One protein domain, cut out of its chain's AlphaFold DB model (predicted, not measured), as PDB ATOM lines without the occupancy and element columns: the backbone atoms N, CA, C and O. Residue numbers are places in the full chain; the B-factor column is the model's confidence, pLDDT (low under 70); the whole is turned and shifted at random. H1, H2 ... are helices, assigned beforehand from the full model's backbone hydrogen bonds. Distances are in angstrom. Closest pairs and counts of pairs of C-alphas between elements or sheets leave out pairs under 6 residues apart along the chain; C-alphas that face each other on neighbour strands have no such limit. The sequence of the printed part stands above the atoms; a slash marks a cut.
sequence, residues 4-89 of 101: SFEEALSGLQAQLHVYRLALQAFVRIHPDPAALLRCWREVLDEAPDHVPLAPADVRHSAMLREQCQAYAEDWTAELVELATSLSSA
ATOM      1  N   SER A   4     103.626  11.451  42.639       84.12
ATOM      2  CA  SER A   4     102.281  11.877  42.231       84.12
ATOM      3  C   SER A   4     102.160  12.076  40.715       84.12
ATOM      4  O   SER A   4     101.113  11.796  40.131       84.12
ATOM      5  N   PHE A   5     103.232  12.532  40.063       88.00
ATOM      6  CA  PHE A   5     103.266  12.697  38.613       88.00
ATOM      7  C   PHE A   5     103.337  11.345  37.896       88.00
ATOM      8  O   PHE A   5     102.647  11.147  36.899       88.00
ATOM      9  N   GLU A   6     104.130  10.403  38.415       87.69
ATOM     10  CA  GLU A   6     104.203   9.040  37.873       87.69
ATOM     11  C   GLU A   6     102.850   8.324  37.964       87.69
ATOM     12  O   GLU A   6     102.416   7.707  36.990       87.69
ATOM     13  N   GLU A   7     102.150   8.455  39.092       89.00
ATOM     14  CA  GLU A   7     100.815   7.880  39.274       89.00
ATOM     15  C   GLU A   7      99.789   8.495  38.310       89.00
ATOM     16  O   GLU A   7      99.050   7.768  37.641       89.00
ATOM     17  N   ALA A   8      99.788   9.824  38.154       88.31
ATOM     18  CA  ALA A   8      98.906  10.508  37.210       88.31
ATOM     19  C   ALA A   8      99.192  10.109  35.752       88.31
ATOM     20  O   ALA A   8      98.264   9.841  34.984       88.31
ATOM     21  N   LEU A   9     100.471  10.025  35.369       89.38
ATOM     22  CA  LEU A   9     100.880   9.598  34.034       89.38
ATOM     23  C   LEU A   9     100.479   8.144  33.767       89.38
ATOM     24  O   LEU A   9      99.936   7.846  32.702       89.38
ATOM     25  N   SER A  10     100.691   7.254  34.738       91.25
ATOM     26  CA  SER A  10     100.284   5.851  34.642       91.25
ATOM     27  C   SER A  10      98.766   5.718  34.484       91.25
ATOM     28  O   SER A  10      98.296   4.982  33.613       91.25
ATOM     29  N   GLY A  11      97.991   6.495  35.249       91.69
ATOM     30  CA  GLY A  11      96.536   6.555  35.123       91.69
ATOM     31  C   GLY A  11      96.078   7.001  33.731       91.69
ATOM     32  O   GLY A  11      95.224   6.349  33.126       91.69
ATOM     33  N   LEU A  12      96.685   8.058  33.181       89.94
ATOM     34  CA  LEU A  12      96.391   8.538  31.825       89.94
ATOM     35  C   LEU A  12      96.733   7.492  30.758       89.94
ATOM     36  O   LEU A  12      95.931   7.241  29.858       89.94
ATOM     37  N   GLN A  13      97.891   6.838  30.868       89.75
ATOM     38  CA  GLN A  13      98.293   5.767  29.952       89.75
ATOM     39  C   GLN A  13      97.317   4.584  29.995       89.75
ATOM     40  O   GLN A  13      96.936   4.064  28.945       89.75
ATOM     41  N   ALA A  14      96.863   4.189  31.189       92.56
ATOM     42  CA  ALA A  14      95.875   3.130  31.354       92.56
ATOM     43  C   ALA A  14      94.524   3.504  30.721       92.56
ATOM     44  O   ALA A  14      93.936   2.694  30.003       92.56
ATOM     45  N   GLN A  15      94.052   4.739  30.923       91.56
ATOM     46  CA  GLN A  15      92.820   5.237  30.303       91.56
ATOM     47  C   GLN A  15      92.910   5.239  28.774       91.56
ATOM     48  O   GLN A  15      92.021   4.704  28.112       91.56
ATOM     49  N   LEU A  16      94.001   5.769  28.211       89.00
ATOM     50  CA  LEU A  16      94.234   5.772  26.764       89.00
ATOM     51  C   LEU A  16      94.253   4.352  26.191       89.00
ATOM     52  O   LEU A  16      93.657   4.099  25.143       89.00
ATOM     53  N   HIS A  17      94.880   3.408  26.897       89.81
ATOM     54  CA  HIS A  17      94.896   2.009  26.485       89.81
ATOM     55  C   HIS A  17      93.487   1.398  26.456       89.81
ATOM     56  O   HIS A  17      93.105   0.780  25.462       89.81
ATOM     57  N   VAL A  18      92.682   1.616  27.502       93.00
ATOM     58  CA  VAL A  18      91.298   1.120  27.563       93.00
ATOM     59  C   VAL A  18      90.428   1.745  26.469       93.00
ATOM     60  O   VAL A  18      89.668   1.027  25.818       93.00
ATOM     61  N   TYR A  19      90.559   3.049  26.207       90.00
ATOM     62  CA  TYR A  19      89.832   3.698  25.113       90.00
ATOM     63  C   TYR A  19      90.217   3.133  23.746       90.00
ATOM     64  O   TYR A  19      89.330   2.867  22.934       90.00
ATOM     65  N   ARG A  20      91.504   2.850  23.509       88.25
ATOM     66  CA  ARG A  20      91.952   2.190  22.274       88.25
ATOM     67  C   ARG A  20      91.321   0.808  22.110       88.25
ATOM     68  O   ARG A  20      90.816   0.497  21.034       88.25
ATOM     69  N   LEU A  21      91.276  -0.002  23.170       89.38
ATOM     70  CA  LEU A  21      90.618  -1.315  23.137       89.38
ATOM     71  C   LEU A  21      89.115  -1.205  22.845       89.38
ATOM     72  O   LEU A  21      88.586  -1.978  22.042       89.38
ATOM     73  N   ALA A  22      88.430  -0.238  23.459       89.75
ATOM     74  CA  ALA A  22      87.013   0.007  23.212       89.75
ATOM     75  C   ALA A  22      86.760   0.398  21.746       89.75
ATOM     76  O   ALA A  22      85.889  -0.179  21.099       89.75
ATOM     77  N   LEU A  23      87.562   1.313  21.195       87.38
ATOM     78  CA  LEU A  23      87.474   1.716  19.791       87.38
ATOM     79  C   LEU A  23      87.731   0.540  18.841       87.38
ATOM     80  O   LEU A  23      86.959   0.332  17.908       87.38
ATOM     81  N   GLN A  24      88.751  -0.283  19.101       87.50
ATOM     82  CA  GLN A  24      89.000  -1.495  18.314       87.50
ATOM     83  C   GLN A  24      87.811  -2.464  18.346       87.50
ATOM     84  O   GLN A  24      87.474  -3.061  17.322       87.50
ATOM     85  N   ALA A  25      87.167  -2.636  19.504       87.12
ATOM     86  CA  ALA A  25      85.967  -3.458  19.611       87.12
ATOM     87  C   ALA A  25      84.822  -2.887  18.758       87.12
ATOM     88  O   ALA A  25      84.203  -3.643  18.011       87.12
ATOM     89  N   PHE A  26      84.599  -1.566  18.792       86.62
ATOM     90  CA  PHE A  26      83.598  -0.894  17.956       86.62
ATOM     91  C   PHE A  26      83.867  -1.053  16.458       86.62
ATOM     92  O   PHE A  26      82.946  -1.369  15.709       86.62
ATOM     93  N   VAL A  27      85.119  -0.901  16.019       87.06
ATOM     94  CA  VAL A  27      85.502  -1.088  14.609       87.06
ATOM     95  C   VAL A  27      85.208  -2.522  14.154       87.06
ATOM     96  O   VAL A  27      84.655  -2.723  13.077       87.06
ATOM     97  N   ARG A  28      85.527  -3.528  14.981       84.56
ATOM     98  CA  ARG A  28      85.337  -4.951  14.641       84.56
ATOM     99  C   ARG A  28      83.878  -5.372  14.499       84.56
ATOM    100  O   ARG A  28      83.599  -6.281  13.725       84.56
ATOM    101  N   ILE A  29      82.968  -4.746  15.242       85.31
ATOM    102  CA  ILE A  29      81.528  -5.022  15.134       85.31
ATOM    103  C   ILE A  29      80.840  -4.157  14.071       85.31
ATOM    104  O   ILE A  29      79.648  -4.338  13.821       85.31
ATOM    105  N   HIS A  30      81.552  -3.196  13.475       85.56
ATOM    106  CA  HIS A  30      80.948  -2.254  12.547       85.56
ATOM    107  C   HIS A  30      80.604  -2.952  11.219       85.56
ATOM    108  O   HIS A  30      81.473  -3.592  10.623       85.56
ATOM    109  N   PRO A  31      79.362  -2.821  10.715       84.19
ATOM    110  CA  PRO A  31      78.922  -3.519   9.505       84.19
ATOM    111  C   PRO A  31      79.617  -3.020   8.230       84.19
ATOM    112  O   PRO A  31      79.753  -3.772   7.270       84.19
ATOM    113  N   ASP A  32      80.070  -1.763   8.225       86.06
ATOM    114  CA  ASP A  32      80.829  -1.159   7.125       86.06
ATOM    115  C   ASP A  32      82.067  -0.417   7.665       86.06
ATOM    116  O   ASP A  32      81.992   0.774   7.987       86.06
ATOM    117  N   PRO A  33      83.210  -1.101   7.828       84.38
ATOM    118  CA  PRO A  33      84.439  -0.477   8.320       84.38
ATOM    119  C   PRO A  33      84.939   0.683   7.440       84.38
ATOM    120  O   PRO A  33      85.603   1.591   7.940       84.38
ATOM    121  N   ALA A  34      84.605   0.698   6.144       85.31
ATOM    122  CA  ALA A  34      85.008   1.765   5.232       85.31
ATOM    123  C   ALA A  34      84.177   3.043   5.439       85.31
ATOM    124  O   ALA A  34      84.723   4.147   5.374       85.31
ATOM    125  N   ALA A  35      82.877   2.921   5.729       87.75
ATOM    126  CA  ALA A  35      82.058   4.062   6.146       87.75
ATOM    127  C   ALA A  35      82.547   4.667   7.468       87.75
ATOM    128  O   ALA A  35      82.604   5.890   7.585       87.75
ATOM    129  N   LEU A  36      82.966   3.831   8.425       89.25
ATOM    130  CA  LEU A  36      83.538   4.303   9.686       89.25
ATOM    131  C   LEU A  36      84.820   5.118   9.462       89.25
ATOM    132  O   LEU A  36      84.948   6.206  10.015       89.25
ATOM    133  N   LEU A  37      85.738   4.634   8.616       88.25
ATOM    134  CA  LEU A  37      86.963   5.365   8.267       88.25
ATOM    135  C   LEU A  37      86.669   6.721   7.610       88.25
ATOM    136  O   LEU A  37      87.380   7.693   7.854       88.25
ATOM    137  N   ARG A  38      85.636   6.790   6.767       89.88
ATOM    138  CA  ARG A  38      85.230   8.040   6.115       89.88
ATOM    139  C   ARG A  38      84.681   9.044   7.125       89.88
ATOM    140  O   ARG A  38      85.165  10.165   7.165       89.88
ATOM    141  N   CYS A  39      83.762   8.597   7.980       90.94
ATOM    142  CA  CYS A  39      83.207   9.398   9.068       90.94
ATOM    143  C   CYS A  39      84.312   9.904  10.010       90.94
ATOM    144  O   CYS A  39      84.341  11.077  10.360       90.94
ATOM    145  N   TRP A  40      85.283   9.053  10.359       91.69
ATOM    146  CA  TRP A  40      86.451   9.458  11.146       91.69
ATOM    147  C   TRP A  40      87.230  10.615  10.499       91.69
ATOM    148  O   TRP A  40      87.570  11.572  11.188       91.69
ATOM    149  N   ARG A  41      87.486  10.555   9.187       91.06
ATOM    150  CA  ARG A  41      88.187  11.628   8.458       91.06
ATOM    151  C   ARG A  41      87.378  12.922   8.406       91.06
ATOM    152  O   ARG A  41      87.948  13.980   8.616       91.06
ATOM    153  N   GLU A  42      86.068  12.831   8.188       92.25
ATOM    154  CA  GLU A  42      85.167  13.992   8.220       92.25
ATOM    155  C   GLU A  42      85.195  14.672   9.599       92.25
ATOM    156  O   GLU A  42      85.378  15.880   9.691       92.25
ATOM    157  N   VAL A  43      85.127  13.891  10.683       90.69
ATOM    158  CA  VAL A  43      85.219  14.413  12.057       90.69
ATOM    159  C   VAL A  43      86.585  15.043  12.349       90.69
ATOM    160  O   VAL A  43      86.646  16.028  13.082       90.69
ATOM    161  N   LEU A  44      87.674  14.492  11.804       88.19
ATOM    162  CA  LEU A  44      89.002  15.098  11.924       88.19
ATOM    163  C   LEU A  44      89.091  16.439  11.194       88.19
ATOM    164  O   LEU A  44      89.627  17.388  11.758       88.19
ATOM    165  N   ASP A  45      88.555  16.526   9.978       87.50
ATOM    166  CA  ASP A  45      88.556  17.763   9.190       87.50
ATOM    167  C   ASP A  45      87.668  18.849   9.829       87.50
ATOM    168  O   ASP A  45      87.965  20.040   9.733       87.50
ATOM    169  N   GLU A  46      86.590  18.448  10.510       87.81
ATOM    170  CA  GLU A  46      85.699  19.339  11.266       87.81
ATOM    171  C   GLU A  46      86.204  19.659  12.683       87.81
ATOM    172  O   GLU A  46      85.599  20.477  13.390       87.81
ATOM    173  N   ALA A  47      87.285  19.016  13.132       83.38
ATOM    174  CA  ALA A  47      87.773  19.183  14.488       83.38
ATOM    175  C   ALA A  47      88.194  20.644  14.732       83.38
ATOM    176  O   ALA A  47      88.863  21.259  13.900       83.38
ATOM    177  N   PRO A  48      87.826  21.231  15.883       76.31
ATOM    178  CA  PRO A  48      88.202  22.601  16.185       76.31
ATOM    179  C   PRO A  48      89.726  22.744  16.285       76.31
ATOM    180  O   PRO A  48      90.397  21.914  16.896       76.31
ATOM    181  N   ASP A  49      90.256  23.882  15.823       73.12
ATOM    182  CA  ASP A  49      91.685  24.256  15.912       73.12
ATOM    183  C   ASP A  49      92.246  24.352  17.349       73.12
ATOM    184  O   ASP A  49      93.429  24.661  17.563       73.12
ATOM    185  N   HIS A  50      91.384  24.138  18.342       68.06
ATOM    186  CA  HIS A  50      91.665  24.236  19.760       68.06
ATOM    187  C   HIS A  50      91.174  22.989  20.497       68.06
ATOM    188  O   HIS A  50      90.119  22.442  20.186       68.06
ATOM    189  N   VAL A  51      91.897  22.576  21.537       77.12
ATOM    190  CA  VAL A  51      91.530  21.393  22.328       77.12
ATOM    191  C   VAL A  51      90.627  21.817  23.494       77.12
ATOM    192  O   VAL A  51      91.112  22.423  24.453       77.12
ATOM    193  N   PRO A  52      89.313  21.524  23.468       68.25
ATOM    194  CA  PRO A  52      88.356  22.098  24.418       68.25
ATOM    195  C   PRO A  52      88.585  21.645  25.866       68.25
ATOM    196  O   PRO A  52      88.276  22.388  26.797       68.25
ATOM    197  N   LEU A  53      89.166  20.459  26.062       76.19
ATOM    198  CA  LEU A  53      89.493  19.910  27.382       76.19
ATOM    199  C   LEU A  53      90.843  20.395  27.927       76.19
ATOM    200  O   LEU A  53      91.158  20.147  29.088       76.19
ATOM    201  N   ALA A  54      91.640  21.089  27.112       76.44
ATOM    202  CA  ALA A  54      92.926  21.605  27.545       76.44
ATOM    203  C   ALA A  54      92.759  22.891  28.382       76.44
ATOM    204  O   ALA A  54      91.840  23.688  28.116       76.44
ATOM    205  N   PRO A  55      93.655  23.120  29.364       78.88
ATOM    206  CA  PRO A  55      93.741  24.383  30.090       78.88
ATOM    207  C   PRO A  55      93.851  25.586  29.139       78.88
ATOM    208  O   PRO A  55      94.399  25.479  28.039       78.88
ATOM    209  N   ALA A  56      93.285  26.730  29.531       77.88
ATOM    210  CA  ALA A  56      93.106  27.888  28.646       77.88
ATOM    211  C   ALA A  56      94.426  28.427  28.057       77.88
ATOM    212  O   ALA A  56      94.451  28.896  26.921       77.88
ATOM    213  N   ASP A  57      95.510  28.312  28.818       79.50
ATOM    214  CA  ASP A  57      96.882  28.696  28.486       79.50
ATOM    215  C   ASP A  57      97.527  27.816  27.406       79.50
ATOM    216  O   ASP A  57      98.383  28.291  26.662       79.50
ATOM    217  N   VAL A  58      97.087  26.563  27.255       80.62
ATOM    218  CA  VAL A  58      97.640  25.615  26.267       80.62
ATOM    219  C   VAL A  58      96.641  25.183  25.196       80.62
ATOM    220  O   VAL A  58      97.030  24.575  24.205       80.62
ATOM    221  N   ARG A  59      95.362  25.544  25.331       79.44
ATOM    222  CA  ARG A  59      94.269  25.186  24.411       79.44
ATOM    223  C   ARG A  59      94.514  25.559  22.944       79.44
ATOM    224  O   ARG A  59      94.018  24.863  22.062       79.44
ATOM    225  N   HIS A  60      95.272  26.626  22.691       78.00
ATOM    226  CA  HIS A  60      95.645  27.086  21.345       78.00
ATOM    227  C   HIS A  60      97.123  26.825  21.010       78.00
ATOM    228  O   HIS A  60      97.633  27.331  20.007       78.00
ATOM    229  N   SER A  61      97.825  26.065  21.855       84.62
ATOM    230  CA  SER A  61      99.246  25.776  21.688       84.62
ATOM    231  C   SER A  61      99.499  25.047  20.373       84.62
ATOM    232  O   SER A  61      98.870  24.027  20.087       84.62
ATOM    233  N   ALA A  62     100.456  25.553  19.590       84.56
ATOM    234  CA  ALA A  62     100.901  24.890  18.367       84.56
ATOM    235  C   ALA A  62     101.439  23.484  18.657       84.56
ATOM    236  O   ALA A  62     101.066  22.542  17.970       84.56
ATOM    237  N   MET A  63     102.196  23.327  19.748       85.31
ATOM    238  CA  MET A  63     102.732  22.033  20.169       85.31
ATOM    239  C   MET A  63     101.620  21.022  20.477       85.31
ATOM    240  O   MET A  63     101.718  19.860  20.096       85.31
ATOM    241  N   LEU A  64     100.548  21.454  21.154       83.31
ATOM    242  CA  LEU A  64      99.420  20.570  21.460       83.31
ATOM    243  C   LEU A  64      98.688  20.151  20.180       83.31
ATOM    244  O   LEU A  64      98.316  18.991  20.039       83.31
ATOM    245  N   ARG A  65      98.525  21.078  19.231       83.56
ATOM    246  CA  ARG A  65      97.910  20.794  17.930       83.56
ATOM    247  C   ARG A  65      98.731  19.796  17.117       83.56
ATOM    248  O   ARG A  65      98.168  18.846  16.592       83.56
ATOM    249  N   GLU A  66     100.047  19.982  17.059       86.81
ATOM    250  CA  GLU A  66     100.968  19.058  16.384       86.81
ATOM    251  C   GLU A  66     100.913  17.657  17.001       86.81
ATOM    252  O   GLU A  66     100.861  16.666  16.278       86.81
ATOM    253  N   GLN A  67     100.850  17.560  18.331       88.12
ATOM    254  CA  GLN A  67     100.686  16.275  19.013       88.12
ATOM    255  C   GLN A  67      99.339  15.625  18.684       88.12
ATOM    256  O   GLN A  67      99.302  14.442  18.356       88.12
ATOM    257  N   CYS A  68      98.239  16.382  18.730       86.50
ATOM    258  CA  CYS A  68      96.923  15.880  18.335       86.50
ATOM    259  C   CYS A  68      96.923  15.368  16.891       86.50
ATOM    260  O   CYS A  68      96.385  14.292  16.638       86.50
ATOM    261  N   GLN A  69      97.566  16.095  15.975       87.50
ATOM    262  CA  GLN A  69      97.701  15.694  14.580       87.50
ATOM    263  C   GLN A  69      98.494  14.389  14.437       87.50
ATOM    264  O   GLN A  69      98.020  13.463  13.786       87.50
ATOM    265  N   ALA A  70      99.651  14.272  15.094       89.12
ATOM    266  CA  ALA A  70     100.470  13.060  15.037       89.12
ATOM    267  C   ALA A  70      99.703  11.829  15.552       89.12
ATOM    268  O   ALA A  70      99.687  10.780  14.912       89.12
ATOM    269  N   TYR A  71      98.982  11.970  16.669       89.50
ATOM    270  CA  TYR A  71      98.155  10.882  17.195       89.50
ATOM    271  C   TYR A  71      96.955  10.551  16.298       89.50
ATOM    272  O   TYR A  71      96.570   9.385  16.200       89.50
ATOM    273  N   ALA A  72      96.359  11.549  15.642       89.75
ATOM    274  CA  ALA A  72      95.287  11.327  14.679       89.75
ATOM    275  C   ALA A  72      95.783  10.553  13.448       89.75
ATOM    276  O   ALA A  72      95.078   9.668  12.960       89.75
ATOM    277  N   GLU A  73      96.994  10.840  12.969       91.31
ATOM    278  CA  GLU A  73      97.636  10.121  11.865       91.31
ATOM    279  C   GLU A  73      97.923   8.661  12.233       91.31
ATOM    280  O   GLU A  73      97.506   7.759  11.498       91.31
ATOM    281  N   ASP A  74      98.526   8.418  13.401       91.12
ATOM    282  CA  ASP A  74      98.796   7.069  13.913       91.12
ATOM    283  C   ASP A  74      97.508   6.239  14.028       91.12
ATOM    284  O   ASP A  74      97.436   5.093  13.573       91.12
ATOM    285  N   TRP A  75      96.454   6.827  14.602       89.88
ATOM    286  CA  TRP A  75      95.163   6.152  14.724       89.88
ATOM    287  C   TRP A  75      94.498   5.920  13.364       89.88
ATOM    288  O   TRP A  75      93.899   4.868  13.136       89.88
ATOM    289  N   THR A  76      94.628   6.862  12.428       91.69
ATOM    290  CA  THR A  76      94.107   6.696  11.064       91.69
ATOM    291  C   THR A  76      94.778   5.517  10.364       91.69
ATOM    292  O   THR A  76      94.083   4.733   9.714       91.69
ATOM    293  N   ALA A  77      96.096   5.358  10.510       91.94
ATOM    294  CA  ALA A  77      96.826   4.220   9.957       91.94
ATOM    295  C   ALA A  77      96.318   2.889  10.537       91.94
ATOM    296  O   ALA A  77      95.965   1.981   9.782       91.94
ATOM    297  N   GLU A  78      96.168   2.801  11.861       89.94
ATOM    298  CA  GLU A  78      95.622   1.608  12.520       89.94
ATOM    299  C   GLU A  78      94.190   1.291  12.059       89.94
ATOM    300  O   GLU A  78      93.851   0.135  11.789       89.94
ATOM    301  N   LEU A  79      93.334   2.306  11.926       87.81
ATOM    302  CA  LEU A  79      91.947   2.115  11.511       87.81
ATOM    303  C   LEU A  79      91.850   1.644  10.050       87.81
ATOM    304  O   LEU A  79      91.008   0.799   9.736       87.81
ATOM    305  N   VAL A  80      92.741   2.116   9.170       90.81
ATOM    306  CA  VAL A  80      92.876   1.619   7.788       90.81
ATOM    307  C   VAL A  80      93.273   0.142   7.765       90.81
ATOM    308  O   VAL A  80      92.669  -0.644   7.026       90.81
ATOM    309  N   GLU A  81      94.255  -0.259   8.573       90.38
ATOM    310  CA  GLU A  81      94.689  -1.659   8.667       90.38
ATOM    311  C   GLU A  81      93.560  -2.569   9.167       90.38
ATOM    312  O   GLU A  81      93.295  -3.625   8.578       90.38
ATOM    313  N   LEU A  82      92.842  -2.143  10.212       86.56
ATOM    314  CA  LEU A  82      91.701  -2.875  10.760       86.56
ATOM    315  C   LEU A  82      90.565  -3.002   9.739       86.56
ATOM    316  O   LEU A  82      90.043  -4.100   9.543       86.56
ATOM    317  N   ALA A  83      90.208  -1.916   9.050       86.62
ATOM    318  CA  ALA A  83      89.160  -1.927   8.033       86.62
ATOM    319  C   ALA A  83      89.506  -2.858   6.858       86.62
ATOM    320  O   ALA A  83      88.664  -3.642   6.413       86.62
ATOM    321  N   THR A  84      90.761  -2.835   6.400       87.31
ATOM    322  CA  THR A  84      91.253  -3.711   5.323       87.31
ATOM    323  C   THR A  84      91.229  -5.183   5.748       87.31
ATOM    324  O   THR A  84      90.763  -6.054   5.007       87.31
ATOM    325  N   SER A  85      91.663  -5.465   6.976       85.75
ATOM    326  CA  SER A  85      91.660  -6.816   7.547       85.75
ATOM    327  C   SER A  85      90.239  -7.377   7.677       85.75
ATOM    328  O   SER A  85      89.985  -8.518   7.296       85.75
ATOM    329  N   LEU A  86      89.279  -6.570   8.133       82.06
ATOM    330  CA  LEU A  86      87.876  -6.981   8.253       82.06
ATOM    331  C   LEU A  86      87.214  -7.196   6.888       82.06
ATOM    332  O   LEU A  86      86.523  -8.195   6.691       82.06
ATOM    333  N   SER A  87      87.467  -6.312   5.919       77.94
ATOM    334  CA  SER A  87      86.935  -6.469   4.562       77.94
ATOM    335  C   SER A  87      87.447  -7.746   3.890       77.94
ATOM    336  O   SER A  87      86.687  -8.426   3.196       77.94
ATOM    337  N   SER A  88      88.722  -8.092   4.092       75.06
ATOM    338  CA  SER A  88      89.300  -9.325   3.544       75.06
ATOM    339  C   SER A  88      88.749 -10.586   4.224       75.06
ATOM    340  O   SER A  88      88.455 -11.565   3.537       75.06
ATOM    341  N   ALA A  89      88.510 -10.549   5.540       72.94
ATOM    342  CA  ALA A  89      87.878 -11.642   6.277       72.94
ATOM    343  C   ALA A  89      86.429 -11.899   5.820       72.94
ATOM    344  O   ALA A  89      86.055 -13.049   5.586       72.94
TER     345      ALA A  89
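AT A GLANCE: This is residues 4 to 89 of the 101 residues of an uncharacterized protein of Xanthomonadaceae bacterium (UniProt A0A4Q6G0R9). Two helices, H2 and H3, run side by side in opposite ways as a helical hairpin, and a long helix, H1, meets that hairpin at the end where H2 begins and H3 ends, opening away from H3 as a V. Residues 4 to 19 of H1 stick out free as one arm of the V, and a long loop, residues 46 to 61, joins H2 to H3 at the hairpin's other end. The printed part has 86 residues with three named helices, H1, H2 and H3 in that order, and no named strand; the class is all helix. The whole is loose, with a radius of gyration of the C-alphas of 15.2 A, and only just flat, spanning 45 by 30 by 16 A.

IN THESE COORDINATES: Find C-alpha 4 at (102.281, 11.877, 42.231); from there H1, residues 4 to 29, runs 38.1 A to C-alpha 29 at (81.528, -5.022, 15.134). After residues 30 to 32 comes H2, residues 33 to 45. Read on through residues 46 to 61 to reach H3, residues 62 to 89, the longest helix with 28 residues; it runs 40.6 A to C-alpha 89 at (87.878, -11.642, 6.277).

HOW THE PARTS SIT: Start with H3, which touches both H2 and H1. H2 and H3 form the hairpin and touch, with a shallow tilt of 12 degrees, opposite ways; their closest C-alphas, those of Pro 33 and Ala 83, are 4.9 A apart. H1 touches H3 with residues 27 to 28 alone, and H3 touches H1 with residues 79 to 86 alone. Look at Arg 28 and Leu 86, whose C-alphas are the closest of these two helices at 7.2 A. H1 and H3 run the same way at a shallow tilt of 34 degrees, only just short of steep. H1 and H2 are close but not clearly touching: their closest C-alphas, those of Val 27 and Pro 33, are 6.4 A apart, and the helices run opposite ways at a steep tilt of 46 degrees. In H1, H2 and H3 every pair of O i and N i+4 is within hydrogen-bond range.

THE WHOLE: The two C-alphas farthest apart are those of Asp 57 and Ala 89, at 46.9 A. Without residues 4 to 19, which stand free, the body has 70 residues and spans 47 by 20 by 17 A. The printed part has no cut. The link from H1 to H2 is tight, with 3 residues; the link from H2 to H3 is long, with 16. The mean pLDDT of the printed part is 85.9, and residues 50 and 52, both in that long link, are under 70.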